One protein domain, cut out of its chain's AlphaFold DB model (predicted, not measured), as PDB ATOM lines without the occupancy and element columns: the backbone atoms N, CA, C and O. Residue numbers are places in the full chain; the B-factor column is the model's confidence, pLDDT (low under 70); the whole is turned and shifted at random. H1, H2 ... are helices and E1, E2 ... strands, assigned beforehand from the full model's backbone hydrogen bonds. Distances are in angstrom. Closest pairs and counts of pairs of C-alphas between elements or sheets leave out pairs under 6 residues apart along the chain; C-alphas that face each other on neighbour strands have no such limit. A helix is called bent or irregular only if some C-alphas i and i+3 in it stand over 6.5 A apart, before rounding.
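This is residues 7 to 220 of the 257 residues of an uncharacterized protein of Rufibacter tibetensis (UniProt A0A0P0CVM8). The model is a long rod in which the long hairpin E3 and E4 runs along the middle and the shorter hairpin E1 and E2 joins it towards one end, making a curled four-stranded sheet with H2 and H5 packed on it. Round the other end of the long hairpin gather H1, H8, H9 and H10, and residues 213 to 220 of H10 stick out beyond them. The printed part has 214 residues with ten named helices and four named strands, in the order H1 H2 H3 E1 E2 H4 H5 H6 H7 H8 H9 E3 E4 H10. The sheet runs E1 E2 E4 E3, all antiparallel, and the class is mixed, helices and strands. The whole is loose, with a radius of gyration of the C-alphas of 22.7 A and spans of 91 by 29 by 28 A.

H1, residues 17 to 22, begins at C-alpha 17 (48.402, 19.362, 154.694). H2 is residues 29 to 41, 17.6 A long, and H3 residues 43 to 52. E1, residues 60 to 65, and E2, 69 to 74, follow, then H4, 90 to 95. H5, residues 99 to 110, is 17.8 A long and irregular, with C-alphas 106 and 109 7.2 A apart. H6 is residues 112 to 117, H7 123 to 129, H8 140 to 149 and H9 157 to 165. E3, residues 168 to 178, is 28.7 A long and bends by 57 degrees at residue 172; E4, 183 to 193, is 31.4 A long. H10, residues 199 to 220, is 32.5 A long and ends at C-alpha 220 (39.536, 43.299, 137.172).

The sheet is strongly twisted. N 64 and O 71 of E1 and E2 are 2.9 A apart, N 70 and O 184 of E2 and E4 2.8 A, and N 170 and O 191 of E3 and E4 2.8 A, each within hydrogen-bond range. H2 and H5 are on opposite faces of the sheet and touch, about perpendicular at 76 degrees, with C-alphas 36 and 106 closest at 6.4 A. H7 touches H2, with C-alphas 123 and 35 closest at 6.7 A. H3 and H6 are near each other; H4 touches no helix. H8 touches H1, with C-alphas 140 and 21 closest at 4.6 A, and H10, with C-alphas 147 and 205 closest at 6.0 A. H9 is close to H10 but not clearly touching, with C-alphas 157 and 206 closest at 7.2 A. Every O i to N i+4 pair is within hydrogen-bond range in H1, H2, H3, H4, H6, H8 and H9, but 6 of 8 in H5, 17 of 18 in H10 and 1 of 3 in H7, where 3 of 4 O i to N i+3 pairs are.

The C-alphas of Asp 81 and His 220, the two farthest apart, are 90.6 A apart. The printed part has no cut; the link E2 to H4 is long. Confidence is under 70 at residues 53 to 56, 75 to 96, 131 to 134 and 217 to 220.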
ATOM      1  N   LEU A   7      50.712  18.855 149.361       90.50
ATOM      2  CA  LEU A   7      51.905  19.690 149.331       90.50
ATOM      3  C   LEU A   7      52.759  19.367 148.099       90.50
ATOM      4  O   LEU A   7      53.235  18.246 147.910       90.50
ATOM      5  N   GLY A   8      52.990  20.379 147.262       90.25
ATOM      6  CA  GLY A   8      53.837  20.275 146.068       90.25
ATOM      7  C   GLY A   8      55.341  20.440 146.333       90.25
ATOM      8  O   GLY A   8      56.141  20.268 145.411       90.25
ATOM      9  N   PHE A   9      55.734  20.769 147.565       89.06
ATOM     10  CA  PHE A   9      57.082  21.218 147.924       89.06
ATOM     11  C   PHE A   9      57.497  20.773 149.339       89.06
ATOM     12  O   PHE A   9      56.671  20.304 150.122       89.06
ATOM     13  N   GLY A  10      58.788  20.958 149.641       86.44
ATOM     14  CA  GLY A  10      59.391  20.769 150.964       86.44
ATOM     15  C   GLY A  10      59.400  19.328 151.489       86.44
ATOM     16  O   GLY A  10      59.179  18.373 150.735       86.44
ATOM     17  N   LYS A  11      59.673  19.190 152.796       82.75
ATOM     18  CA  LYS A  11      59.834  17.922 153.541       82.75
ATOM     19  C   LYS A  11      58.674  16.950 153.319       82.75
ATOM     20  O   LYS A  11      58.883  15.762 153.096       82.75
ATOM     21  N   TYR A  12      57.450  17.470 153.303       86.94
ATOM     22  CA  TYR A  12      56.224  16.676 153.196       86.94
ATOM     23  C   TYR A  12      55.615  16.655 151.786       86.94
ATOM     24  O   TYR A  12      54.418  16.417 151.617       86.94
ATOM     25  N   LYS A  13      56.425  16.889 150.742       87.06
ATOM     26  CA  LYS A  13      55.962  16.831 149.349       87.06
ATOM     27  C   LYS A  13      55.278  15.493 149.042       87.06
ATOM     28  O   LYS A  13      55.897  14.434 149.177       87.06
ATOM     29  N   GLY A  14      54.049  15.574 148.531       86.44
ATOM     30  CA  GLY A  14      53.201  14.430 148.189       86.44
ATOM     31  C   GLY A  14      52.196  14.034 149.275       86.44
ATOM     32  O   GLY A  14      51.377  13.155 149.021       86.44
ATOM     33  N   LEU A  15      52.216  14.686 150.441       88.00
ATOM     34  CA  LEU A  15      51.271  14.455 151.538       88.00
ATOM     35  C   LEU A  15      50.234  15.574 151.625       88.00
ATOM     36  O   LEU A  15      50.496  16.704 151.203       88.00
ATOM     37  N   LYS A  16      49.054  15.269 152.174       92.31
ATOM     38  CA  LYS A  16      48.043  16.293 152.449       92.31
ATOM     39  C   LYS A  16      48.466  17.150 153.633       92.31
ATOM     40  O   LYS A  16      49.001  16.626 154.608       92.31
ATOM     41  N   LEU A  17      48.149  18.441 153.584       93.69
ATOM     42  CA  LEU A  17      48.402  19.362 154.694       93.69
ATOM     43  C   LEU A  17      47.760  18.863 155.994       93.69
ATOM     44  O   LEU A  17      48.409  18.863 157.037       93.69
ATOM     45  N   LEU A  18      46.525  18.360 155.919       94.19
ATOM     46  CA  LEU A  18      45.823  17.779 157.061       94.19
ATOM     47  C   LEU A  18      46.572  16.599 157.699       94.19
ATOM     48  O   LEU A  18      46.609  16.498 158.923       94.19
ATOM     49  N   ASP A  19      47.170  15.723 156.889       91.19
ATOM     50  CA  ASP A  19      47.892  14.546 157.389       91.19
ATOM     51  C   ASP A  19      49.191  14.963 158.092       91.19
ATOM     52  O   ASP A  19      49.560  14.385 159.112       91.19
ATOM     53  N   VAL A  20      49.852  16.010 157.587       91.19
ATOM     54  CA  VAL A  20      51.016  16.624 158.241       91.19
ATOM     55  C   VAL A  20      50.609  17.290 159.556       91.19
ATOM     56  O   VAL A  20      51.274  17.093 160.568       91.19
ATOM     57  N   TYR A  21      49.496  18.030 159.569       93.94
ATOM     58  CA  TYR A  21      49.008  18.710 160.769       93.94
ATOM     59  C   TYR A  21      48.607  17.725 161.870       93.94
ATOM     60  O   TYR A  21      48.989  17.895 163.023       93.94
ATOM     61  N   ARG A  22      47.813  16.702 161.534       92.19
ATOM     62  CA  ARG A  22      47.247  15.775 162.525       92.19
ATOM     63  C   ARG A  22      48.186  14.643 162.900       92.19
ATOM     64  O   ARG A  22      48.050  14.111 164.002       92.19
ATOM     65  N   GLY A  23      49.097  14.266 162.007       87.44
ATOM     66  CA  GLY A  23      49.863  13.034 162.130       87.44
ATOM     67  C   GLY A  23      48.996  11.781 161.978       87.44
ATOM     68  O   GLY A  23      47.768  11.838 161.869       87.44
ATOM     69  N   THR A  24      49.649  10.622 161.994       82.19
ATOM     70  CA  THR A  24      48.983   9.312 162.025       82.19
ATOM     71  C   THR A  24      49.080   8.683 163.412       82.19
ATOM     72  O   THR A  24      50.123   8.743 164.058       82.19
ATOM     73  N   LEU A  25      48.001   8.024 163.842       79.19
ATOM     74  CA  LEU A  25      48.018   7.102 164.987       79.19
ATOM     75  C   LEU A  25      48.573   5.723 164.602       79.19
ATOM     76  O   LEU A  25      49.015   4.961 165.456       79.19
ATOM     77  N   ASN A  26      48.543   5.397 163.310       77.69
ATOM     78  CA  ASN A  26      48.946   4.101 162.787       77.69
ATOM     79  C   ASN A  26      50.321   4.236 162.144       77.69
ATOM     80  O   ASN A  26      50.429   4.504 160.945       77.69
ATOM     81  N   ILE A  27      51.363   4.089 162.956       82.81
ATOM     82  CA  ILE A  27      52.728   3.942 162.454       82.81
ATOM     83  C   ILE A  27      52.877   2.528 161.885       82.81
ATOM     84  O   ILE A  27      52.467   1.546 162.506       82.81
ATOM     85  N   ASP A  28      53.439   2.445 160.682       86.62
ATOM     86  CA  ASP A  28      53.721   1.184 159.999       86.62
ATOM     87  C   ASP A  28      54.664   0.323 160.862       86.62
ATOM     88  O   ASP A  28      55.720   0.780 161.304       86.62
ATOM     89  N   ARG A  29      54.263  -0.925 161.139       89.12
ATOM     90  CA  ARG A  29      55.020  -1.833 162.013       89.12
ATOM     91  C   ARG A  29      56.346  -2.272 161.402       89.12
ATOM     92  O   ARG A  29      57.301  -2.468 162.147       89.12
ATOM     93  N   VAL A  30      56.434  -2.350 160.075       90.69
ATOM     94  CA  VAL A  30      57.685  -2.638 159.368       90.69
ATOM     95  C   VAL A  30      58.636  -1.453 159.501       90.69
ATOM     96  O   VAL A  30      59.802  -1.645 159.831       90.69
ATOM     97  N   LEU A  31      58.129  -0.223 159.342       89.88
ATOM     98  CA  LEU A  31      58.927   0.990 159.554       89.88
ATOM     99  C   LEU A  31      59.478   1.052 160.985       89.88
ATOM    100  O   LEU A  31      60.657   1.337 161.178       89.88
ATOM    101  N   LEU A  32      58.631   0.782 161.984       91.38
ATOM    102  CA  LEU A  32      59.036   0.811 163.387       91.38
ATOM    103  C   LEU A  32      60.060  -0.289 163.713       91.38
ATOM    104  O   LEU A  32      61.028  -0.012 164.417       91.38
ATOM    105  N   LYS A  33      59.876  -1.498 163.169       94.38
ATOM    106  CA  LYS A  33      60.844  -2.598 163.268       94.38
ATOM    107  C   LYS A  33      62.195  -2.203 162.691       94.38
ATOM    108  O   LYS A  33      63.210  -2.374 163.356       94.38
ATOM    109  N   ASP A  34      62.214  -1.699 161.462       92.81
ATOM    110  CA  ASP A  34      63.460  -1.372 160.768       92.81
ATOM    111  C   ASP A  34      64.185  -0.199 161.444       92.81
ATOM    112  O   ASP A  34      65.410  -0.196 161.536       92.81
ATOM    113  N   TYR A  35      63.432   0.765 161.984       92.75
ATOM    114  CA  TYR A  35      63.984   1.813 162.837       92.75
ATOM    115  C   TYR A  35      64.592   1.234 164.118       92.75
ATOM    116  O   TYR A  35      65.739   1.534 164.437       92.75
ATOM    117  N   ALA A  36      63.858   0.387 164.843       94.81
ATOM    118  CA  ALA A  36      64.348  -0.199 166.084       94.81
ATOM    119  C   ALA A  36      65.598  -1.063 165.863       94.81
ATOM    120  O   ALA A  36      66.552  -0.951 166.629       94.81
ATOM    121  N   ASP A  37      65.638  -1.852 164.788       94.25
ATOM    122  CA  ASP A  37      66.814  -2.630 164.393       94.25
ATOM    123  C   ASP A  37      68.018  -1.727 164.078       94.25
ATOM    124  O   ASP A  37      69.114  -1.957 164.587       94.25
ATOM    125  N   LEU A  38      67.812  -0.641 163.321       92.25
ATOM    126  CA  LEU A  38      68.862   0.336 163.030       92.25
ATOM    127  C   LEU A  38      69.437   0.967 164.306       92.25
ATOM    128  O   LEU A  38      70.657   1.094 164.425       92.25
ATOM    129  N   ILE A  39      68.577   1.397 165.233       91.88
ATOM    130  CA  ILE A  39      69.023   2.042 166.472       91.88
ATOM    131  C   ILE A  39      69.767   1.034 167.354       91.88
ATOM    132  O   ILE A  39      70.898   1.303 167.753       91.88
ATOM    133  N   LEU A  40      69.157  -0.123 167.635       91.94
ATOM    134  CA  LEU A  40      69.630  -1.087 168.635       91.94
ATOM    135  C   LEU A  40      70.793  -1.964 168.160       91.94
ATOM    136  O   LEU A  40      71.570  -2.434 168.987       91.94
ATOM    137  N   ASN A  41      70.933  -2.200 166.854       90.12
ATOM    138  CA  ASN A  41      72.017  -3.015 166.294       90.12
ATOM    139  C   ASN A  41      73.029  -2.201 165.471       90.12
ATOM    140  O   ASN A  41      74.002  -2.761 164.962       90.12
ATOM    141  N   GLY A  42      72.816  -0.892 165.315       87.56
ATOM    142  CA  GLY A  42      73.708   0.006 164.585       87.56
ATOM    143  C   GLY A  42      74.684   0.776 165.476       87.56
ATOM    144  O   GLY A  42      74.745   0.615 166.694       87.56
ATOM    145  N   SER A  43      75.434   1.693 164.860       86.81
ATOM    146  CA  SER A  43      76.375   2.574 165.567       86.81
ATOM    147  C   SER A  43      75.698   3.559 166.527       86.81
ATOM    148  O   SER A  43      76.366   4.143 167.375       86.81
ATOM    149  N   LEU A  44      74.385   3.766 166.386       85.19
ATOM    150  CA  LEU A  44      73.603   4.684 167.216       85.19
ATOM    151  C   LEU A  44      73.464   4.182 168.654       85.19
ATOM    152  O   LEU A  44      73.554   4.983 169.581       85.19
ATOM    153  N   ARG A  45      73.345   2.866 168.853       86.12
ATOM    154  CA  ARG A  45      73.425   2.257 170.182       86.12
ATOM    155  C   ARG A  45      74.782   2.498 170.842       86.12
ATOM    156  O   ARG A  45      74.821   2.844 172.012       86.12
ATOM    157  N   LEU A  46      75.886   2.346 170.110       84.38
ATOM    158  CA  LEU A  46      77.220   2.593 170.677       84.38
ATOM    159  C   LEU A  46      77.362   4.054 171.120       84.38
ATOM    160  O   LEU A  46      77.845   4.336 172.209       84.38
ATOM    161  N   HIS A  47      76.851   4.983 170.308       84.44
ATOM    162  CA  HIS A  47      76.804   6.394 170.677       84.44
ATOM    163  C   HIS A  47      75.955   6.639 171.934       84.44
ATOM    164  O   HIS A  47      76.330   7.425 172.796       84.44
ATOM    165  N   TYR A  48      74.826   5.944 172.066       84.25
ATOM    166  CA  TYR A  48      74.017   5.982 173.279       84.25
ATOM    167  C   TYR A  48      74.802   5.505 174.516       84.25
ATOM    168  O   TYR A  48      74.821   6.196 175.534       84.25
ATOM    169  N   GLU A  49      75.480   4.360 174.414       83.69
ATOM    170  CA  GLU A  49      76.270   3.771 175.503       83.69
ATOM    171  C   GLU A  49      77.417   4.686 175.957       83.69
ATOM    172  O   GLU A  49      77.641   4.827 177.160       83.69
ATOM    173  N   ASP A  50      78.091   5.355 175.016       83.56
ATOM    174  CA  ASP A  50      79.214   6.258 175.300       83.56
ATOM    175  C   ASP A  50      78.799   7.522 176.075       83.56
ATOM    176  O   ASP A  50      79.586   8.056 176.861       83.56
ATOM    177  N   TYR A  51      77.583   8.030 175.844       79.38
ATOM    178  CA  TYR A  51      77.147   9.333 176.365       79.38
ATOM    179  C   TYR A  51      76.207   9.247 177.569       79.38
ATOM    180  O   TYR A  51      76.157  10.193 178.357       79.38
ATOM    181  N   ILE A  52      75.443   8.159 177.704       75.44
ATOM    182  CA  ILE A  52      74.350   8.061 178.690       75.44
ATOM    183  C   ILE A  52      74.655   7.058 179.817       75.44
ATOM    184  O   ILE A  52      73.953   7.051 180.823       75.44
ATOM    185  N   ASP A  53      75.764   6.313 179.709       64.50
ATOM    186  CA  ASP A  53      76.330   5.425 180.740       64.50
ATOM    187  C   ASP A  53      75.299   4.487 181.388       64.50
ATOM    188  O   ASP A  53      74.990   4.554 182.581       64.50
ATOM    189  N   THR A  54      74.757   3.572 180.584       65.81
ATOM    190  CA  THR A  54      73.884   2.506 181.078       65.81
ATOM    191  C   THR A  54      74.637   1.178 181.074       65.81
ATOM    192  O   THR A  54      74.655   0.418 180.105       65.81
ATOM    193  N   THR A  55      75.276   0.877 182.208       64.81
ATOM    194  CA  THR A  55      76.003  -0.391 182.448       64.81
ATOM    195  C   THR A  55      75.180  -1.656 182.154       64.81
ATOM    196  O   THR A  55      75.746  -2.705 181.858       64.81
ATOM    197  N   SER A  56      73.851  -1.566 182.181       66.12
ATOM    198  CA  SER A  56      72.901  -2.620 181.806       66.12
ATOM    199  C   SER A  56      72.861  -2.913 180.297       66.12
ATOM    200  O   SER A  56      72.740  -4.076 179.912       66.12
ATOM    201  N   PHE A  57      73.010  -1.904 179.428       73.19
ATOM    202  CA  PHE A  57      72.998  -2.072 177.963       73.19
ATOM    203  C   PHE A  57      74.275  -2.738 177.442       73.19
ATOM    204  O   PHE A  57      74.222  -3.534 176.506       73.19
ATOM    205  N   GLN A  58      75.405  -2.493 178.114       72.00
ATOM    206  CA  GLN A  58      76.710  -3.084 177.785       72.00
ATOM    207  C   GLN A  58      76.749  -4.613 177.966       72.00
ATOM    208  O   GLN A  58      77.613  -5.286 177.408       72.00
ATOM    209  N   CYS A  59      75.816  -5.180 178.737       72.62
ATOM    210  CA  CYS A  59      75.695  -6.626 178.938       72.62
ATOM    211  C   CYS A  59      74.942  -7.341 177.801       72.62
ATOM    212  O   CYS A  59      74.922  -8.576 177.761       72.62
ATOM    213  N   VAL A  60      74.308  -6.591 176.896       79.00
ATOM    214  CA  VAL A  60      73.610  -7.132 175.727       79.00
ATOM    215  C   VAL A  60      74.590  -7.187 174.559       79.00
ATOM    216  O   VAL A  60      75.238  -6.194 174.254       79.00
ATOM    217  N   ASP A  61      74.706  -8.323 173.878       78.50
ATOM    218  CA  ASP A  61      75.529  -8.409 172.665       78.50
ATOM    219  C   ASP A  61      74.743  -7.824 171.487       78.50
ATOM    220  O   ASP A  61      75.122  -6.822 170.877       78.50
ATOM    221  N   LYS A  62      73.548  -8.374 171.252       84.81
ATOM    222  CA  LYS A  62      72.699  -8.028 170.112       84.81
ATOM    223  C   LYS A  62      71.217  -8.023 170.485       84.81
ATOM    224  O   LYS A  62      70.804  -8.656 171.453       84.81
ATOM    225  N   PHE A  63      70.403  -7.355 169.677       89.56
ATOM    226  CA  PHE A  63      68.949  -7.443 169.731       89.56
ATOM    227  C   PHE A  63      68.404  -8.197 168.512       89.56
ATOM    228  O   PHE A  63      68.824  -7.954 167.380       89.56
ATOM    229  N   ASP A  64      67.449  -9.097 168.725       91.62
ATOM    230  CA  ASP A  64      66.608  -9.646 167.658       91.62
ATOM    231  C   ASP A  64      65.279  -8.880 167.642       91.62
ATOM    232  O   ASP A  64      64.539  -8.887 168.627       91.62
ATOM    233  N   VAL A  65      65.014  -8.155 166.550       95.25
ATOM    234  CA  VAL A  65      63.895  -7.210 166.442       95.25
ATOM    235  C   VAL A  65      62.891  -7.702 165.403       95.25
ATOM    236  O   VAL A  65      63.166  -7.792 164.204       95.25
ATOM    237  N   THR A  66      61.676  -7.969 165.868       95.75
ATOM    238  CA  THR A  66      60.516  -8.329 165.043       95.75
ATOM    239  C   THR A  66      59.512  -7.175 165.002       95.75
ATOM    240  O   THR A  66      59.711  -6.145 165.637       95.75
ATOM    241  N   GLU A  67      58.402  -7.315 164.272       94.06
ATOM    242  CA  GLU A  67      57.356  -6.274 164.192       94.06
ATOM    243  C   GLU A  67      56.648  -5.975 165.526       94.06
ATOM    244  O   GLU A  67      55.998  -4.933 165.670       94.06
ATOM    245  N   HIS A  68      56.747  -6.883 166.495       93.62
ATOM    246  CA  HIS A  68      56.017  -6.794 167.763       93.62
ATOM    247  C   HIS A  68      56.917  -6.895 168.987       93.62
ATOM    248  O   HIS A  68      56.559  -6.388 170.050       93.62
ATOM    249  N   GLU A  69      58.068  -7.543 168.841       95.00
ATOM    250  CA  GLU A  69      58.906  -7.914 169.970       95.00
ATOM    251  C   GLU A  69      60.381  -7.623 169.706       95.00
ATOM    252  O   GLU A  69      60.861  -7.755 168.578       95.00
ATOM    253  N   ILE A  70      61.088  -7.275 170.776       93.25
ATOM    254  CA  ILE A  70      62.540  -7.156 170.854       93.25
ATOM    255  C   ILE A  70      63.022  -8.242 171.810       93.25
ATOM    256  O   ILE A  70      62.502  -8.373 172.917       93.25
ATOM    257  N   ARG A  71      64.026  -9.016 171.412       89.19
ATOM    258  CA  ARG A  71      64.691  -9.990 172.278       89.19
ATOM    259  C   ARG A  71      66.138  -9.582 172.485       89.19
ATOM    260  O   ARG A  71      66.855  -9.340 171.518       89.19
ATOM    261  N   THR A  72      66.570  -9.527 173.738       85.38
ATOM    262  CA  THR A  72      67.987  -9.347 174.073       85.38
ATOM    263  C   THR A  72      68.721 -10.667 173.911       85.38
ATOM    264  O   THR A  72      68.318 -11.653 174.524       85.38
ATOM    265  N   LEU A  73      69.808 -10.663 173.147       78.81
ATOM    266  CA  LEU A  73      70.765 -11.758 173.053       78.81
ATOM    267  C   LEU A  73      72.009 -11.343 173.837       78.81
ATOM    268  O   LEU A  73      72.624 -10.313 173.552       78.81
ATOM    269  N   SER A  74      72.345 -12.107 174.872       70.56
ATOM    270  CA  SER A  74      73.467 -11.791 175.765       70.56
ATOM    271  C   SER A  74      74.635 -12.750 175.563       70.56
ATOM    272  O   SER A  74      74.443 -13.905 175.192       70.56
ATOM    273  N   PHE A  75      75.847 -12.301 175.901       56.97
ATOM    274  CA  PHE A  75      77.067 -13.119 175.840       56.97
ATOM    275  C   PHE A  75      77.016 -14.410 176.681       56.97
ATOM    276  O   PHE A  75      77.874 -15.272 176.523       56.97
ATOM    277  N   TYR A  76      76.042 -14.549 177.589       54.03
ATOM    278  CA  TYR A  76      75.927 -15.664 178.533       54.03
ATOM    279  C   TYR A  76      74.920 -16.749 178.110       54.03
ATOM    280  O   TYR A  76      74.565 -17.590 178.933       54.03
ATOM    281  N   GLU A  77      74.431 -16.736 176.865       51.34
ATOM    282  CA  GLU A  77      73.459 -17.738 176.387       51.34
ATOM    283  C   GLU A  77      74.086 -19.116 176.093       51.34
ATOM    284  O   GLU A  77      73.394 -20.132 176.176       51.34
ATOM    285  N   GLU A  78      75.403 -19.183 175.860       46.06
ATOM    286  CA  GLU A  78      76.156 -20.441 175.800       46.06
ATOM    287  C   GLU A  78      76.944 -20.660 177.099       46.06
ATOM    288  O   GLU A  78      77.770 -19.838 177.508       46.06
ATOM    289  N   GLY A  79      76.712 -21.798 177.759       48.59
ATOM    290  CA  GLY A  79      77.559 -22.251 178.854       48.59
ATOM    291  C   GLY A  79      78.992 -22.471 178.365       48.59
ATOM    292  O   GLY A  79      79.232 -22.787 177.202       48.59
ATOM    293  N   VAL A  80      79.977 -22.368 179.264       46.62
ATOM    294  CA  VAL A  80      81.408 -22.620 178.963       46.62
ATOM    295  C   VAL A  80      81.651 -24.031 178.381       46.62
ATOM    296  O   VAL A  80      82.699 -24.312 177.804       46.62
ATOM    297  N   ASP A  81      80.676 -24.926 178.528       51.53
ATOM    298  CA  ASP A  81      80.642 -26.304 178.048       51.53
ATOM    299  C   ASP A  81      79.750 -26.528 176.808       51.53
ATOM    300  O   ASP A  81      79.568 -27.675 176.395       51.53
ATOM    301  N   GLY A  82      79.197 -25.469 176.210       52.91
ATOM    302  CA  GLY A  82      78.247 -25.560 175.099       52.91
ATOM    303  C   GLY A  82      76.857 -26.056 175.508       52.91
ATOM    304  O   GLY A  82      76.075 -26.445 174.640       52.91
ATOM    305  N   SER A  83      76.542 -26.090 176.808       52.47
ATOM    306  CA  SER A  83      75.170 -26.311 177.263       52.47
ATOM    307  C   SER A  83      74.338 -25.039 177.077       52.47
ATOM    308  O   SER A  83      74.818 -23.930 177.317       52.47
ATOM    309  N   GLU A  84      73.085 -25.194 176.642       53.50
ATOM    310  CA  GLU A  84      72.118 -24.093 176.659       53.50
ATOM    311  C   GLU A  84      71.902 -23.668 178.113       53.50
ATOM    312  O   GLU A  84      71.429 -24.451 178.947       53.50
ATOM    313  N   VAL A  85      72.247 -22.423 178.435       53.12
ATOM    314  CA  VAL A  85      71.864 -21.846 179.720       53.12
ATOM    315  C   VAL A  85      70.364 -21.594 179.647       53.12
ATOM    316  O   VAL A  85      69.899 -20.794 178.840       53.12
ATOM    317  N   SER A  86      69.591 -22.291 180.485       44.22
ATOM    318  CA  SER A  86      68.154 -22.043 180.626       44.22
ATOM    319  C   SER A  86      67.915 -20.547 180.823       44.22
ATOM    320  O   SER A  86      68.330 -19.982 181.843       44.22
ATOM    321  N   TYR A  87      67.201 -19.930 179.878       46.16
ATOM    322  CA  TYR A  87      66.602 -18.612 180.064       46.16
ATOM    323  C   TYR A  87      65.895 -18.581 181.429       46.16
ATOM    324  O   TYR A  87      65.193 -19.530 181.788       46.16
ATOM    325  N   GLY A  88      66.129 -17.531 182.218       44.56
ATOM    326  CA  GLY A  88      65.478 -17.365 183.523       44.56
ATOM    327  C   GLY A  88      66.296 -17.752 184.759       44.56
ATOM    328  O   GLY A  88      65.736 -17.887 185.846       44.56
ATOM    329  N   SER A  89      67.621 -17.926 184.658       47.28
ATOM    330  CA  SER A  89      68.437 -17.967 185.879       47.28
ATOM    331  C   SER A  89      68.439 -16.574 186.531       47.28
ATOM    332  O   SER A  89      68.798 -15.572 185.912       47.28
ATOM    333  N   SER A  90      67.989 -16.504 187.783       48.91
ATOM    334  CA  SER A  90      67.616 -15.270 188.494       48.91
ATOM    335  C   SER A  90      68.668 -14.154 188.521       48.91
ATOM    336  O   SER A  90      68.317 -13.007 188.767       48.91
ATOM    337  N   LEU A  91      69.947 -14.444 188.263       45.84
ATOM    338  CA  LEU A  91      70.988 -13.420 188.184       45.84
ATOM    339  C   LEU A  91      70.923 -12.635 186.865       45.84
ATOM    340  O   LEU A  91      70.915 -11.411 186.910       45.84
ATOM    341  N   ALA A  92      70.795 -13.318 185.722       52.00
ATOM    342  CA  ALA A  92      70.683 -12.680 184.408       52.00
ATOM    343  C   ALA A  92      69.377 -11.878 184.275       52.00
ATOM    344  O   ALA A  92      69.356 -10.810 183.674       52.00
ATOM    345  N   GLU A  93      68.287 -12.345 184.895       53.69
ATOM    346  CA  GLU A  93      67.005 -11.628 184.898       53.69
ATOM    347  C   GLU A  93      66.993 -10.353 185.752       53.69
ATOM    348  O   GLU A  93      66.239  -9.427 185.428       53.69
ATOM    349  N   ILE A  94      67.786 -10.317 186.831       49.53
ATOM    350  CA  ILE A  94      67.895  -9.173 187.748       49.53
ATOM    351  C   ILE A  94      68.919  -8.154 187.229       49.53
ATOM    352  O   ILE A  94      68.704  -6.957 187.401       49.53
ATOM    353  N   THR A  95      69.999  -8.591 186.569       54.78
ATOM    354  CA  THR A  95      71.036  -7.684 186.042       54.78
ATOM    355  C   THR A  95      70.752  -7.152 184.637       54.78
ATOM    356  O   THR A  95      71.297  -6.109 184.292       54.78
ATOM    357  N   ASN A  96      69.891  -7.806 183.844       60.62
ATOM    358  CA  ASN A  96      69.618  -7.420 182.449       60.62
ATOM    359  C   ASN A  96      68.202  -6.859 182.233       60.62
ATOM    360  O   ASN A  96      67.632  -7.030 181.154       60.62
ATOM    361  N   ASN A  97      67.601  -6.202 183.235       75.69
ATOM    362  CA  ASN A  97      66.408  -5.405 182.952       75.69
ATOM    363  C   ASN A  97      66.809  -4.132 182.203       75.69
ATOM    364  O   ASN A  97      67.189  -3.147 182.827       75.69
ATOM    365  N   VAL A  98      66.702  -4.168 180.880       85.31
ATOM    366  CA  VAL A  98      67.021  -3.037 180.001       85.31
ATOM    367  C   VAL A  98      65.762  -2.391 179.421       85.31
ATOM    368  O   VAL A  98      65.855  -1.653 178.452       85.31
ATOM    369  N   GLU A  99      64.574  -2.646 179.987       89.38
ATOM    370  CA  GLU A  99      63.299  -2.099 179.487       89.38
ATOM    371  C   GLU A  99      63.356  -0.576 179.303       89.38
ATOM    372  O   GLU A  99      63.099  -0.066 178.211       89.38
ATOM    373  N   SER A 100      63.755   0.139 180.361       88.50
ATOM    374  CA  SER A 100      63.876   1.598 180.345       88.50
ATOM    375  C   SER A 100      64.941   2.072 179.367       88.50
ATOM    376  O   SER A 100      64.754   3.093 178.710       88.50
ATOM    377  N   ASP A 101      66.035   1.324 179.244       89.44
ATOM    378  CA  ASP A 101      67.140   1.678 178.362       89.44
ATOM    379  C   ASP A 101      66.757   1.483 176.890       89.44
ATOM    380  O   ASP A 101      67.061   2.340 176.067       89.44
ATOM    381  N   ILE A 102      66.026   0.411 176.547       91.62
ATOM    382  CA  ILE A 102      65.496   0.188 175.193       91.62
ATOM    383  C   ILE A 102      64.508   1.306 174.859       91.62
ATOM    384  O   ILE A 102      64.641   1.945 173.815       91.62
ATOM    385  N   ALA A 103      63.540   1.570 175.745       92.88
ATOM    386  CA  ALA A 103      62.550   2.624 175.535       92.88
ATOM    387  C   ALA A 103      63.225   3.981 175.314       92.88
ATOM    388  O   ALA A 103      62.903   4.696 174.362       92.88
ATOM    389  N   TYR A 104      64.203   4.320 176.152       90.88
ATOM    390  CA  TYR A 104      64.904   5.590 176.070       90.88
ATOM    391  C   TYR A 104      65.798   5.675 174.826       90.88
ATOM    392  O   TYR A 104      65.681   6.642 174.077       90.88
ATOM    393  N   CYS A 105      66.590   4.645 174.520       90.62
ATOM    394  CA  CYS A 105      67.444   4.586 173.329       90.62
ATOM    395  C   CYS A 105      66.635   4.725 172.024       90.62
ATOM    396  O   CYS A 105      67.020   5.472 171.127       90.62
ATOM    397  N   LEU A 106      65.466   4.082 171.928       92.62
ATOM    398  CA  LEU A 106      64.579   4.214 170.765       92.62
ATOM    399  C   LEU A 106      63.904   5.592 170.674       92.62
ATOM    400  O   LEU A 106      63.573   6.056 169.576       92.62
ATOM    401  N   SER A 107      63.686   6.248 171.814       92.31
ATOM    402  CA  SER A 107      62.931   7.500 171.903       92.31
ATOM    403  C   SER A 107      63.804   8.747 171.844       92.31
ATOM    404  O   SER A 107      63.309   9.797 171.438       92.31
ATOM    405  N   ILE A 108      65.083   8.650 172.211       88.00
ATOM    406  CA  ILE A 108      65.960   9.802 172.454       88.00
ATOM    407  C   ILE A 108      66.096  10.730 171.245       88.00
ATOM    408  O   ILE A 108      66.113  11.944 171.417       88.00
ATOM    409  N   GLY A 109      66.094  10.190 170.022       83.69
ATOM    410  CA  GLY A 109      66.144  10.991 168.797       83.69
ATOM    411  C   GLY A 109      64.938  11.920 168.607       83.69
ATOM    412  O   GLY A 109      65.012  12.849 167.812       83.69
ATOM    413  N   ASN A 110      63.838  11.694 169.329       84.00
ATOM    414  CA  ASN A 110      62.632  12.532 169.312       84.00
ATOM    415  C   ASN A 110      62.552  13.460 170.539       84.00
ATOM    416  O   ASN A 110      61.560  14.164 170.722       84.00
ATOM    417  N   GLN A 111      63.572  13.445 171.398       82.75
ATOM    418  CA  GLN A 111      63.650  14.258 172.603       82.75
ATOM    419  C   GLN A 111      64.672  15.379 172.433       82.75
ATOM    420  O   GLN A 111      65.666  15.242 171.722       82.75
ATOM    421  N   ARG A 112      64.477  16.463 173.190       76.81
ATOM    422  CA  ARG A 112      65.425  17.583 173.265       76.81
ATOM    423  C   ARG A 112      66.847  17.115 173.592       76.81
ATOM    424  O   ARG A 112      67.800  17.582 172.985       76.81
ATOM    425  N   THR A 113      66.980  16.159 174.506       77.56
ATOM    426  CA  THR A 113      68.270  15.588 174.907       77.56
ATOM    427  C   THR A 113      69.021  14.955 173.732       77.56
ATOM    428  O   THR A 113      70.218  15.181 173.586       77.56
ATOM    429  N   GLY A 114      68.332  14.224 172.847       79.44
ATOM    430  CA  GLY A 114      68.964  13.667 171.648       79.44
ATOM    431  C   GLY A 114      69.398  14.737 170.649       79.44
ATOM    432  O   GLY A 114      70.446  14.598 170.021       79.44
ATOM    433  N   ALA A 115      68.638  15.830 170.539       75.31
ATOM    434  CA  ALA A 115      69.021  16.971 169.711       75.31
ATOM    435  C   ALA A 115      70.275  17.687 170.250       75.31
ATOM    436  O   ALA A 115      71.161  18.036 169.476       75.31
ATOM    437  N   GLU A 116      70.375  17.871 171.571       79.81
ATOM    438  CA  GLU A 116      71.505  18.552 172.218       79.81
ATOM    439  C   GLU A 116      72.811  17.752 172.136       79.81
ATOM    440  O   GLU A 116      73.874  18.333 171.913       79.81
ATOM    441  N   PHE A 117      72.746  16.427 172.289       78.56
ATOM    442  CA  PHE A 117      73.931  15.573 172.179       78.56
ATOM    443  C   PHE A 117      74.364  15.320 170.730       78.56
ATOM    444  O   PHE A 117      75.540  15.054 170.478       78.56
ATOM    445  N   GLY A 118      73.446  15.470 169.772       71.88
ATOM    446  CA  GLY A 118      73.698  15.145 168.376       71.88
ATOM    447  C   GLY A 118      73.869  13.640 168.162       71.88
ATOM    448  O   GLY A 118      73.815  12.841 169.089       71.88
ATOM    449  N   GLY A 119      74.002  13.222 166.907       76.50
ATOM    450  CA  GLY A 119      74.232  11.815 166.568       76.50
ATOM    451  C   GLY A 119      73.001  10.907 166.646       76.50
ATOM    452  O   GLY A 119      73.004   9.884 165.977       76.50
ATOM    453  N   PHE A 120      71.932  11.276 167.358       84.50
ATOM    454  CA  PHE A 120      70.687  10.500 167.412       84.50
ATOM    455  C   PHE A 120      69.762  10.761 166.210       84.50
ATOM    456  O   PHE A 120      69.707  11.863 165.663       84.50
ATOM    457  N   LEU A 121      69.010   9.734 165.801       86.75
ATOM    458  CA  LEU A 121      68.102   9.774 164.653       86.75
ATOM    459  C   LEU A 121      66.649   9.646 165.118       86.75
ATOM    460  O   LEU A 121      66.313   8.675 165.783       86.75
ATOM    461  N   SER A 122      65.784  10.592 164.751       87.50
ATOM    462  CA  SER A 122      64.343  10.509 165.029       87.50
ATOM    463  C   SER A 122      63.627   9.564 164.057       87.50
ATOM    464  O   SER A 122      64.038   9.417 162.899       87.50
ATOM    465  N   LEU A 123      62.499   8.976 164.475       87.19
ATOM    466  CA  LEU A 123      61.697   8.112 163.593       87.19
ATOM    467  C   LEU A 123      61.126   8.910 162.408       87.19
ATOM    468  O   LEU A 123      61.029   8.403 161.290       87.19
ATOM    469  N   ALA A 124      60.799  10.188 162.624       80.88
ATOM    470  CA  ALA A 124      60.343  11.086 161.566       80.88
ATOM    471  C   ALA A 124      61.433  11.383 160.522       80.88
ATOM    472  O   ALA A 124      61.112  11.518 159.338       80.88
ATOM    473  N   LYS A 125      62.706  11.482 160.930       81.75
ATOM    474  CA  LYS A 125      63.843  11.640 160.009       81.75
ATOM    475  C   LYS A 125      64.110  10.338 159.256       81.75
ATOM    476  O   LYS A 125      64.165  10.360 158.034       81.75
ATOM    477  N   PHE A 126      64.117   9.200 159.951       86.88
ATOM    478  CA  PHE A 126      64.240   7.880 159.324       86.88
ATOM    479  C   PHE A 126      63.144   7.605 158.272       86.88
ATOM    480  O   PHE A 126      63.436   7.162 157.164       86.88
ATOM    481  N   SER A 127      61.882   7.930 158.577       84.00
ATOM    482  CA  SER A 127      60.738   7.737 157.665       84.00
ATOM    483  C   SER A 127      60.846   8.522 156.351       84.00
ATOM    484  O   SER A 127      60.316   8.094 155.328       84.00
ATOM    485  N   GLN A 128      61.523   9.677 156.347       76.25
ATOM    486  CA  GLN A 128      61.692  10.479 155.128       76.25
ATOM    487  C   GLN A 128      62.602   9.800 154.103       76.25
ATOM    488  O   GLN A 128      62.351   9.916 152.899       76.25
ATOM    489  N   ASP A 129      63.618   9.092 154.593       76.38
ATOM    490  CA  ASP A 129      64.582   8.353 153.777       76.38
ATOM    491  C   ASP A 129      64.059   6.957 153.405       76.38
ATOM    492  O   ASP A 129      64.481   6.363 152.409       76.38
ATOM    493  N   TYR A 130      63.093   6.442 154.171       72.44
ATOM    494  CA  TYR A 130      62.412   5.186 153.889       72.44
ATOM    495  C   TYR A 130      61.475   5.333 152.675       72.44
ATOM    496  O   TYR A 130      60.757   6.319 152.518       72.44
ATOM    497  N   ALA A 131      61.448   4.326 151.794       57.88
ATOM    498  CA  ALA A 131      60.825   4.381 150.461       57.88
ATOM    499  C   ALA A 131      59.329   4.788 150.423       57.88
ATOM    500  O   ALA A 131      58.796   5.097 149.354       57.88
ATOM    501  N   LYS A 132      58.644   4.798 151.572       61.84
ATOM    502  CA  LYS A 132      57.291   5.330 151.754       61.84
ATOM    503  C   LYS A 132      57.354   6.508 152.725       61.84
ATOM    504  O   LYS A 132      57.414   6.301 153.930       61.84
ATOM    505  N   ARG A 133      57.279   7.734 152.199       63.94
ATOM    506  CA  ARG A 133      57.160   8.960 153.005       63.94
ATOM    507  C   ARG A 133      55.855   8.919 153.796       63.94
ATOM    508  O   ARG A 133      54.802   9.247 153.252       63.94
ATOM    509  N   LEU A 134      55.915   8.500 155.053       67.56
ATOM    510  CA  LEU A 134      54.773   8.521 155.962       67.56
ATOM    511  C   LEU A 134      55.013   9.582 157.040       67.56
ATOM    512  O   LEU A 134      56.105   9.611 157.620       67.56
ATOM    513  N   PRO A 135      54.033  10.460 157.324       70.38
ATOM    514  CA  PRO A 135      54.145  11.382 158.441       70.38
ATOM    515  C   PRO A 135      54.114  10.572 159.739       70.38
ATOM    516  O   PRO A 135      53.098   9.973 160.084       70.38
ATOM    517  N   VAL A 136      55.250  10.514 160.433       80.88
ATOM    518  CA  VAL A 136      55.353   9.924 161.770       80.88
ATOM    519  C   VAL A 136      55.070  11.034 162.766       80.88
ATOM    520  O   VAL A 136      55.902  11.915 162.973       80.88
ATOM    521  N   GLY A 137      53.879  10.990 163.355       84.69
ATOM    522  CA  GLY A 137      53.389  12.056 164.216       84.69
ATOM    523  C   GLY A 137      53.023  13.344 163.467       84.69
ATOM    524  O   GLY A 137      53.222  13.490 162.260       84.69
ATOM    525  N   ALA A 138      52.405  14.250 164.210       90.44
ATOM    526  CA  ALA A 138      51.978  15.568 163.784       90.44
ATOM    527  C   ALA A 138      53.160  16.538 163.716       90.44
ATOM    528  O   ALA A 138      53.975  16.578 164.637       90.44
ATOM    529  N   ASP A 139      53.201  17.368 162.675       89.50
ATOM    530  CA  ASP A 139      54.156  18.471 162.531       89.50
ATOM    531  C   ASP A 139      53.422  19.773 162.139       89.50
ATOM    532  O   ASP A 139      53.517  20.261 161.007       89.50
ATOM    533  N   PRO A 140      52.628  20.353 163.058       93.38
ATOM    534  CA  PRO A 140      51.942  21.622 162.814       93.38
ATOM    535  C   PRO A 140      52.911  22.820 162.765       93.38
ATOM    536  O   PRO A 140      52.593  23.866 162.188       93.38
ATOM    537  N   GLN A 141      54.116  22.671 163.321       91.75
ATOM    538  CA  GLN A 141      55.170  23.682 163.248       91.75
ATOM    539  C   GLN A 141      55.667  23.856 161.812       91.75
ATOM    540  O   GLN A 141      55.856  24.988 161.371       91.75
ATOM    541  N   TYR A 142      55.751  22.777 161.029       91.81
ATOM    542  CA  TYR A 142      56.048  22.870 159.601       91.81
ATOM    543  C   TYR A 142      55.049  23.751 158.836       91.81
ATOM    544  O   TYR A 142      55.431  24.485 157.923       91.81
ATOM    545  N   ILE A 143      53.768  23.735 159.212       94.81
ATOM    546  CA  ILE A 143      52.760  24.613 158.597       94.81
ATOM    547  C   ILE A 143      53.016  26.074 158.976       94.81
ATOM    548  O   ILE A 143      52.936  26.950 158.115       94.81
ATOM    549  N   SER A 144      53.394  26.328 160.232       95.69
ATOM    550  CA  SER A 144      53.800  27.665 160.686       95.69
ATOM    551  C   SER A 144      55.010  28.163 159.887       95.69
ATOM    552  O   SER A 144      54.981  29.263 159.336       95.69
ATOM    553  N   TRP A 145      56.015  27.303 159.697       94.69
ATOM    554  CA  TRP A 145      57.179  27.589 158.863       94.69
ATOM    555  C   TRP A 145      56.800  27.867 157.400       94.69
ATOM    556  O   TRP A 145      57.345  28.789 156.793       94.69
ATOM    557  N   CYS A 146      55.841  27.130 156.828       95.12
ATOM    558  CA  CYS A 146      55.354  27.385 155.468       95.12
ATOM    559  C   CYS A 146      54.701  28.770 155.350       95.12
ATOM    560  O   CYS A 146      54.959  29.496 154.387       95.12
ATOM    561  N   ILE A 147      53.882  29.153 156.336       95.81
ATOM    562  CA  ILE A 147      53.255  30.480 156.406       95.81
ATOM    563  C   ILE A 147      54.310  31.576 156.513       95.81
ATOM    564  O   ILE A 147      54.132  32.630 155.914       95.81
ATOM    565  N   GLU A 148      55.417  31.359 157.211       95.25
ATOM    566  CA  GLU A 148      56.480  32.362 157.302       95.25
ATOM    567  C   GLU A 148      57.294  32.453 156.006       95.25
ATOM    568  O   GLU A 148      57.447  33.535 155.439       95.25
ATOM    569  N   ASN A 149      57.757  31.315 155.490       94.44
ATOM    570  CA  ASN A 149      58.876  31.286 154.546       94.44
ATOM    571  C   ASN A 149      58.457  31.066 153.090       94.44
ATOM    572  O   ASN A 149      59.150  31.505 152.173       94.44
ATOM    573  N   ILE A 150      57.310  30.432 152.835       93.50
ATOM    574  CA  ILE A 150      56.908  30.101 151.466       93.50
ATOM    575  C   ILE A 150      56.072  31.235 150.872       93.50
ATOM    576  O   ILE A 150      54.993  31.601 151.359       93.50
ATOM    577  N   ALA A 151      56.578  31.815 149.783       90.25
ATOM    578  CA  ALA A 151      55.888  32.864 149.048       90.25
ATOM    579  C   ALA A 151      54.552  32.350 148.487       90.25
ATOM    580  O   ALA A 151      54.484  31.294 147.859       90.25
ATOM    581  N   GLY A 152      53.471  33.096 148.731       89.12
ATOM    582  CA  GLY A 152      52.125  32.723 148.284       89.12
ATOM    583  C   GLY A 152      51.503  31.534 149.026       89.12
ATOM    584  O   GLY A 152      50.401  31.119 148.673       89.12
ATOM    585  N   PHE A 153      52.165  30.988 150.051       95.44
ATOM    586  CA  PHE A 153      51.540  30.019 150.943       95.44
ATOM    587  C   PHE A 153      50.719  30.739 152.011       95.44
ATOM    588  O   PHE A 153      51.252  31.529 152.790       95.44
ATOM    589  N   PHE A 154      49.427  30.440 152.033       96.00
ATOM    590  CA  PHE A 154      48.477  30.837 153.064       96.00
ATOM    591  C   PHE A 154      47.346  29.806 153.123       96.00
ATOM    592  O   PHE A 154      47.060  29.125 152.125       96.00
ATOM    593  N   ILE A 155      46.706  29.708 154.282       95.94
ATOM    594  CA  ILE A 155      45.544  28.851 154.545       95.94
ATOM    595  C   ILE A 155      44.343  29.764 154.816       95.94
ATOM    596  O   ILE A 155      44.522  30.750 155.531       95.94
ATOM    597  N   PRO A 156      43.145  29.500 154.264       95.56
ATOM    598  CA  PRO A 156      41.940  30.254 154.604       95.56
ATOM    599  C   PRO A 156      41.743  30.402 156.121       95.56
ATOM    600  O   PRO A 156      42.093  29.514 156.900       95.56
ATOM    601  N   ALA A 157      41.230  31.553 156.560       93.00
ATOM    602  CA  ALA A 157      41.156  31.880 157.986       93.00
ATOM    603  C   ALA A 157      40.231  30.930 158.770       93.00
ATOM    604  O   ALA A 157      40.549  30.549 159.894       93.00
ATOM    605  N   ASP A 158      39.119  30.527 158.159       94.81
ATOM    606  CA  ASP A 158      38.192  29.521 158.677       94.81
ATOM    607  C   ASP A 158      38.867  28.154 158.844       94.81
ATOM    608  O   ASP A 158      38.692  27.504 159.873       94.81
ATOM    609  N   GLU A 159      39.706  27.763 157.889       95.94
ATOM    610  CA  GLU A 159      40.459  26.510 157.943       95.94
ATOM    611  C   GLU A 159      41.596  26.529 158.979       95.94
ATOM    612  O   GLU A 159      41.859  25.500 159.599       95.94
ATOM    613  N   ILE A 160      42.245  27.673 159.241       93.94
ATOM    614  CA  ILE A 160      43.185  27.785 160.376       93.94
ATOM    615  C   ILE A 160      42.460  27.526 161.695       93.94
ATOM    616  O   ILE A 160      42.931  26.726 162.505       93.94
ATOM    617  N   SER A 161      41.305  28.163 161.899       93.19
ATOM    618  CA  SER A 161      40.492  27.918 163.091       93.19
ATOM    619  C   SER A 161      39.997  26.472 163.156       93.19
ATOM    620  O   SER A 161      39.912  25.903 164.243       93.19
ATOM    621  N   GLU A 162      39.686  25.847 162.018       94.75
ATOM    622  CA  GLU A 162      39.340  24.427 161.969       94.75
ATOM    623  C   GLU A 162      40.504  23.564 162.470       94.75
ATOM    624  O   GLU A 162      40.292  22.740 163.360       94.75
ATOM    625  N   LEU A 163      41.723  23.794 161.964       94.75
ATOM    626  CA  LEU A 163      42.927  23.064 162.366       94.75
ATOM    627  C   LEU A 163      43.163  23.148 163.879       94.75
ATOM    628  O   LEU A 163      43.296  22.104 164.509       94.75
ATOM    629  N   GLU A 164      43.125  24.342 164.482       94.12
ATOM    630  CA  GLU A 164      43.346  24.535 165.933       94.12
ATOM    631  C   GLU A 164      42.344  23.770 166.814       94.12
ATOM    632  O   GLU A 164      42.649  23.384 167.945       94.12
ATOM    633  N   ASN A 165      41.142  23.508 166.295       93.69
ATOM    634  CA  ASN A 165      40.126  22.720 166.991       93.69
ATOM    635  C   ASN A 165      40.334  21.202 166.850       93.69
ATOM    636  O   ASN A 165      39.717  20.418 167.589       93.69
ATOM    637  N   MET A 166      41.188  20.762 165.923       93.88
ATOM    638  CA  MET A 166      41.479  19.350 165.706       93.88
ATOM    639  C   MET A 166      42.473  18.807 166.729       93.88
ATOM    640  O   MET A 166      43.337  19.498 167.263       93.88
ATOM    641  N   ARG A 167      42.367  17.499 166.972       93.88
ATOM    642  CA  ARG A 167      43.378  16.762 167.725       93.88
ATOM    643  C   ARG A 167      44.544  16.395 166.820       93.88
ATOM    644  O   ARG A 167      44.330  15.891 165.709       93.88
ATOM    645  N   ILE A 168      45.742  16.573 167.355       93.88
ATOM    646  CA  ILE A 168      47.000  16.152 166.752       93.88
ATOM    647  C   ILE A 168      47.557  14.939 167.498       93.88
ATOM    648  O   ILE A 168      47.261  14.735 168.673       93.88
ATOM    649  N   SER A 169      48.329  14.118 166.797       92.12
ATOM    650  CA  SER A 169      48.951  12.896 167.309       92.12
ATOM    651  C   SER A 169      50.463  13.060 167.268       92.12
ATOM    652  O   SER A 169      51.055  12.960 166.199       92.12
ATOM    653  N   LYS A 170      51.101  13.348 168.402       88.56
ATOM    654  CA  LYS A 170      52.548  13.562 168.491       88.56
ATOM    655  C   LYS A 170      53.247  12.255 168.841       88.56
ATOM    656  O   LYS A 170      52.904  11.617 169.830       88.56
ATOM    657  N   PHE A 171      54.238  11.868 168.046       89.12
ATOM    658  CA  PHE A 171      55.109  10.749 168.391       89.12
ATOM    659  C   PHE A 171      56.131  11.214 169.427       89.12
ATOM    660  O   PHE A 171      56.956  12.075 169.128       89.12
ATOM    661  N   ILE A 172      56.047  10.676 170.644       87.94
ATOM    662  CA  ILE A 172      57.000  10.983 171.722       87.94
ATOM    663  C   ILE A 172      58.170   9.999 171.691       87.94
ATOM    664  O   ILE A 172      59.303  10.355 172.012       87.94
ATOM    665  N   GLY A 173      57.905   8.756 171.295       91.06
ATOM    666  CA  GLY A 173      58.896   7.699 171.349       91.06
ATOM    667  C   GLY A 173      58.268   6.319 171.290       91.06
ATOM    668  O   GLY A 173      57.254   6.103 170.629       91.06
ATOM    669  N   VAL A 174      58.882   5.374 171.982       94.25
ATOM    670  CA  VAL A 174      58.483   3.971 172.001       94.25
ATOM    671  C   VAL A 174      58.255   3.543 173.441       94.25
ATOM    672  O   VAL A 174      59.144   3.675 174.279       94.25
ATOM    673  N   ASP A 175      57.071   3.000 173.702       94.38
ATOM    674  CA  ASP A 175      56.785   2.288 174.939       94.38
ATOM    675  C   ASP A 175      57.306   0.864 174.813       94.38
ATOM    676  O   ASP A 175      57.079   0.200 173.795       94.38
ATOM    677  N   VAL A 176      57.994   0.400 175.850       94.94
ATOM    678  CA  VAL A 176      58.557  -0.946 175.926       94.94
ATOM    679  C   VAL A 176      58.058  -1.582 177.208       94.94
ATOM    680  O   VAL A 176      58.138  -0.974 178.270       94.94
ATOM    681  N   VAL A 177      57.532  -2.798 177.105       94.12
ATOM    682  CA  VAL A 177      57.035  -3.569 178.244       94.12
ATOM    683  C   VAL A 177      57.765  -4.898 178.271       94.12
ATOM    684  O   VAL A 177      57.714  -5.672 177.310       94.12
ATOM    685  N   ARG A 178      58.450  -5.181 179.376       88.75
ATOM    686  CA  ARG A 178      59.157  -6.445 179.547       88.75
ATOM    687  C   ARG A 178      58.187  -7.620 179.683       88.75
ATOM    688  O   ARG A 178      57.236  -7.600 180.462       88.75
ATOM    689  N   LYS A 179      58.511  -8.689 178.961       86.19
ATOM    690  CA  LYS A 179      58.000 -10.049 179.139       86.19
ATOM    691  C   LYS A 179      59.054 -10.929 179.824       86.19
ATOM    692  O   LYS A 179      60.173 -10.508 180.123       86.19
ATOM    693  N   GLU A 180      58.696 -12.180 180.086       76.88
ATOM    694  CA  GLU A 180      59.630 -13.177 180.615       76.88
ATOM    695  C   GLU A 180      60.769 -13.482 179.623       76.88
ATOM    696  O   GLU A 180      60.596 -13.397 178.406       76.88
ATOM    697  N   GLY A 181      61.946 -13.842 180.149       72.38
ATOM    698  CA  GLY A 181      63.053 -14.363 179.337       72.38
ATOM    699  C   GLY A 181      63.786 -13.350 178.448       72.38
ATOM    700  O   GLY A 181      64.291 -13.739 177.401       72.38
ATOM    701  N   GLY A 182      63.851 -12.065 178.820       78.38
ATOM    702  CA  GLY A 182      64.565 -11.047 178.023       78.38
ATOM    703  C   GLY A 182      63.850 -10.672 176.719       78.38
ATOM    704  O   GLY A 182      64.456 -10.145 175.786       78.38
ATOM    705  N   LEU A 183      62.553 -10.972 176.653       87.12
ATOM    706  CA  LEU A 183      61.654 -10.560 175.591       87.12
ATOM    707  C   LEU A 183      60.944  -9.267 176.003       87.12
ATOM    708  O   LEU A 183      60.569  -9.100 177.162       87.12
ATOM    709  N   TYR A 184      60.725  -8.368 175.055       92.12
ATOM    710  CA  TYR A 184      60.091  -7.077 175.277       92.12
ATOM    711  C   TYR A 184      59.063  -6.831 174.178       92.12
ATOM    712  O   TYR A 184      59.372  -6.967 172.997       92.12
ATOM    713  N   GLU A 185      57.842  -6.466 174.552       95.44
ATOM    714  CA  GLU A 185      56.877  -5.898 173.611       95.44
ATOM    715  C   GLU A 185      57.138  -4.412 173.449       95.44
ATOM    716  O   GLU A 185      57.509  -3.738 174.410       95.44
ATOM    717  N   TYR A 186      56.915  -3.892 172.243       95.44
ATOM    718  CA  TYR A 186      57.068  -2.467 172.002       95.44
ATOM    719  C   TYR A 186      55.988  -1.891 171.086       95.44
ATOM    720  O   TYR A 186      55.462  -2.524 170.156       95.44
ATOM    721  N   SER A 187      55.635  -0.642 171.359       93.44
ATOM    722  CA  SER A 187      54.633   0.099 170.604       93.44
ATOM    723  C   SER A 187      54.987   1.573 170.504       93.44
ATOM    724  O   SER A 187      55.645   2.108 171.393       93.44
ATOM    725  N   PRO A 188      54.533   2.261 169.445       92.06
ATOM    726  CA  PRO A 188      54.647   3.706 169.397       92.06
ATOM    727  C   PRO A 188      53.951   4.356 170.591       92.06
ATOM    728  O   PRO A 188      52.780   4.070 170.845       92.06
ATOM    729  N   ASN A 189      54.653   5.263 171.259       92.19
ATOM    730  CA  ASN A 189      54.080   6.153 172.252       92.19
ATOM    731  C   ASN A 189      53.595   7.424 171.545       92.19
ATOM    732  O   ASN A 189      54.395   8.210 171.014       92.19
ATOM    733  N   ILE A 190      52.272   7.591 171.506       91.12
ATOM    734  CA  ILE A 190      51.607   8.721 170.866       91.12
ATOM    735  C   ILE A 190      50.844   9.532 171.905       91.12
ATOM    736  O   ILE A 190      49.908   9.039 172.532       91.12
ATOM    737  N   GLU A 191      51.169  10.815 171.992       91.31
ATOM    738  CA  GLU A 191      50.401  11.782 172.762       91.31
ATOM    739  C   GLU A 191      49.370  12.471 171.876       91.31
ATOM    740  O   GLU A 191      49.659  12.938 170.770       91.31
ATOM    741  N   ILE A 192      48.136  12.533 172.371       92.94
ATOM    742  CA  ILE A 192      47.040  13.215 171.696       92.94
ATOM    743  C   ILE A 192      46.874  14.589 172.329       92.94
ATOM    744  O   ILE A 192      46.494  14.695 173.492       92.94
ATOM    745  N   GLY A 193      47.093  15.632 171.535       92.56
ATOM    746  CA  GLY A 193      47.027  17.015 171.991       92.56
ATOM    747  C   GLY A 193      46.273  17.924 171.032       92.56
ATOM    748  O   GLY A 193      45.580  17.476 170.111       92.56
ATOM    749  N   ARG A 194      46.431  19.226 171.251       93.75
ATOM    750  CA  ARG A 194      46.002  20.300 170.351       93.75
ATOM    751  C   ARG A 194      47.181  21.222 170.080       93.75
ATOM    752  O   ARG A 194      48.102  21.289 170.888       93.75
ATOM    753  N   TYR A 195      47.140  21.924 168.956       93.75
ATOM    754  CA  TYR A 195      48.137  22.930 168.616       93.75
ATOM    755  C   TYR A 195      47.451  24.242 168.273       93.75
ATOM    756  O   TYR A 195      46.610  24.286 167.375       93.75
ATOM    757  N   SER A 196      47.851  25.297 168.974       94.56
ATOM    758  CA  SER A 196      47.442  26.668 168.691       94.56
ATOM    759  C   SER A 196      48.529  27.348 167.867       94.56
ATOM    760  O   SER A 196      49.709  27.287 168.224       94.56
ATOM    761  N   PHE A 197      48.156  27.983 166.757       93.88
ATOM    762  CA  PHE A 197      49.111  28.766 165.989       93.88
ATOM    763  C   PHE A 197      49.459  30.038 166.771       93.88
ATOM    764  O   PHE A 197      48.551  30.754 167.216       93.88
ATOM    765  N   PRO A 198      50.755  30.387 166.892       95.44
ATOM    766  CA  PRO A 198      51.153  31.652 167.496       95.44
ATOM    767  C   PRO A 198      50.470  32.839 166.803       95.44
ATOM    768  O   PRO A 198      50.320  32.842 165.578       95.44
ATOM    769  N   ASP A 199      50.102  33.877 167.558       94.44
ATOM    770  CA  ASP A 199      49.387  35.045 167.015       94.44
ATOM    771  C   ASP A 199      50.127  35.690 165.842       94.44
ATOM    772  O   ASP A 199      49.527  35.964 164.804       94.44
ATOM    773  N   ARG A 200      51.459  35.781 165.939       96.12
ATOM    774  CA  ARG A 200      52.332  36.230 164.848       96.12
ATOM    775  C   ARG A 200      52.110  35.448 163.546       96.12
ATOM    776  O   ARG A 200      52.100  36.041 162.470       96.12
ATOM    777  N   ILE A 201      51.933  34.128 163.619       96.06
ATOM    778  CA  ILE A 201      51.707  33.274 162.442       96.06
ATOM    779  C   ILE A 201      50.323  33.539 161.850       96.06
ATOM    780  O   ILE A 201      50.189  33.659 160.631       96.06
ATOM    781  N   LYS A 202      49.299  33.691 162.696       95.56
ATOM    782  CA  LYS A 202      47.934  34.020 162.260       95.56
ATOM    783  C   LYS A 202      47.876  35.392 161.583       95.56
ATOM    784  O   LYS A 202      47.262  35.526 160.524       95.56
ATOM    785  N   GLU A 203      48.567  36.386 162.139       96.31
ATOM    786  CA  GLU A 203      48.703  37.725 161.555       96.31
ATOM    787  C   GLU A 203      49.412  37.694 160.197       96.31
ATOM    788  O   GLU A 203      48.924  38.286 159.233       96.31
ATOM    789  N   LEU A 204      50.525  36.958 160.086       96.56
ATOM    790  CA  LEU A 204      51.248  36.788 158.822       96.56
ATOM    791  C   LEU A 204      50.393  36.095 157.759       96.56
ATOM    792  O   LEU A 204      50.369  36.528 156.606       96.56
ATOM    793  N   ASN A 205      49.670  35.042 158.140       96.31
ATOM    794  CA  ASN A 205      48.762  34.350 157.237       96.31
ATOM    795  C   ASN A 205      47.663  35.292 156.724       96.31
ATOM    796  O   ASN A 205      47.421  35.352 155.519       96.31
ATOM    797  N   LYS A 206      47.059  36.083 157.620       95.94
ATOM    798  CA  LYS A 206      46.051  37.083 157.255       95.94
ATOM    799  C   LYS A 206      46.608  38.141 156.302       95.94
ATOM    800  O   LYS A 206      46.012  38.389 155.262       95.94
ATOM    801  N   ALA A 207      47.786  38.692 156.588       95.25
ATOM    802  CA  ALA A 207      48.421  39.673 155.709       95.25
ATOM    803  C   ALA A 207      48.694  39.112 154.300       95.25
ATOM    804  O   ALA A 207      48.594  39.834 153.305       95.25
ATOM    805  N   LYS A 208      49.023  37.815 154.190       95.12
ATOM    806  CA  LYS A 208      49.180  37.136 152.894       95.12
ATOM    807  C   LYS A 208      47.851  36.977 152.149       95.12
ATOM    808  O   LYS A 208      47.851  37.148 150.931       95.12
ATOM    809  N   ILE A 209      46.752  36.693 152.852       94.19
ATOM    810  CA  ILE A 209      45.398  36.654 152.276       94.19
ATOM    811  C   ILE A 209      45.012  38.040 151.749       94.19
ATOM    812  O   ILE A 209      44.724  38.170 150.562       94.19
ATOM    813  N   ASP A 210      45.110  39.082 152.581       93.06
ATOM    814  CA  ASP A 210      44.731  40.457 152.219       93.06
ATOM    815  C   ASP A 210      45.526  40.957 150.993       93.06
ATOM    816  O   ASP A 210      44.997  41.604 150.080       93.06
ATOM    817  N   LYS A 211      46.819  40.612 150.925       92.00
ATOM    818  CA  LYS A 211      47.672  40.914 149.767       92.00
ATOM    819  C   LYS A 211      47.229  40.169 148.504       92.00
ATOM    820  O   LYS A 211      47.320  40.718 147.412       92.00
ATOM    821  N   PHE A 212      46.795  38.918 148.626       89.62
ATOM    822  CA  PHE A 212      46.310  38.150 147.483       89.62
ATOM    823  C   PHE A 212      44.976  38.706 146.968       89.62
ATOM    824  O   PHE A 212      44.821  38.902 145.767       89.62
ATOM    825  N   GLU A 213      44.043  39.020 147.866       87.69
ATOM    826  CA  GLU A 213      42.733  39.571 147.507       87.69
ATOM    827  C   GLU A 213      42.839  40.959 146.863       87.69
ATOM    828  O   GLU A 213      42.185  41.213 145.854       87.69
ATOM    829  N   SER A 214      43.707  41.837 147.378       82.44
ATOM    830  CA  SER A 214      43.940  43.161 146.774       82.44
ATOM    831  C   SER A 214      44.473  43.079 145.339       82.44
ATOM    832  O   SER A 214      44.010  43.827 144.481       82.44
ATOM    833  N   LEU A 215      45.361  42.125 145.041       78.81
ATOM    834  CA  LEU A 215      45.863  41.896 143.680       78.81
ATOM    835  C   LEU A 215      44.774  41.391 142.721       78.81
ATOM    836  O   LEU A 215      44.750  41.790 141.561       78.81
ATOM    837  N   VAL A 216      43.852  40.546 143.193       73.38
ATOM    838  CA  VAL A 216      42.724  40.054 142.378       73.38
ATOM    839  C   VAL A 216      41.734  41.180 142.049       73.38
ATOM    840  O   VAL A 216      41.150  41.195 140.969       73.38
ATOM    841  N   VAL A 217      41.552  42.144 142.956       62.09
ATOM    842  CA  VAL A 217      40.648  43.286 142.742       62.09
ATOM    843  C   VAL A 217      41.226  44.302 141.748       62.09
ATOM    844  O   VAL A 217      40.468  44.888 140.975       62.09
ATOM    845  N   GLU A 218      42.548  44.491 141.716       55.59
ATOM    846  CA  GLU A 218      43.207  45.405 140.768       55.59
ATOM    847  C   GLU A 218      43.207  44.872 139.320       55.59
ATOM    848  O   GLU A 218      43.029  45.652 138.379       55.59
ATOM    849  N   ASP A 219      43.292  43.551 139.130       50.59
ATOM    850  CA  ASP A 219      43.332  42.894 137.810       50.59
ATOM    851  C   ASP A 219      41.959  42.814 137.107       50.59
ATOM    852  O   ASP A 219      41.858  42.467 135.934       50.59
ATOM    853  N   HIS A 220      40.869  43.185 137.785       46.62
ATOM    854  CA  HIS A 220      39.536  43.299 137.172       46.62
ATOM    855  C   HIS A 220      39.262  44.670 136.532       46.62
ATOM    856  O   HIS A 220      38.131  44.953 136.131       46.62
TER     857      HIS A 220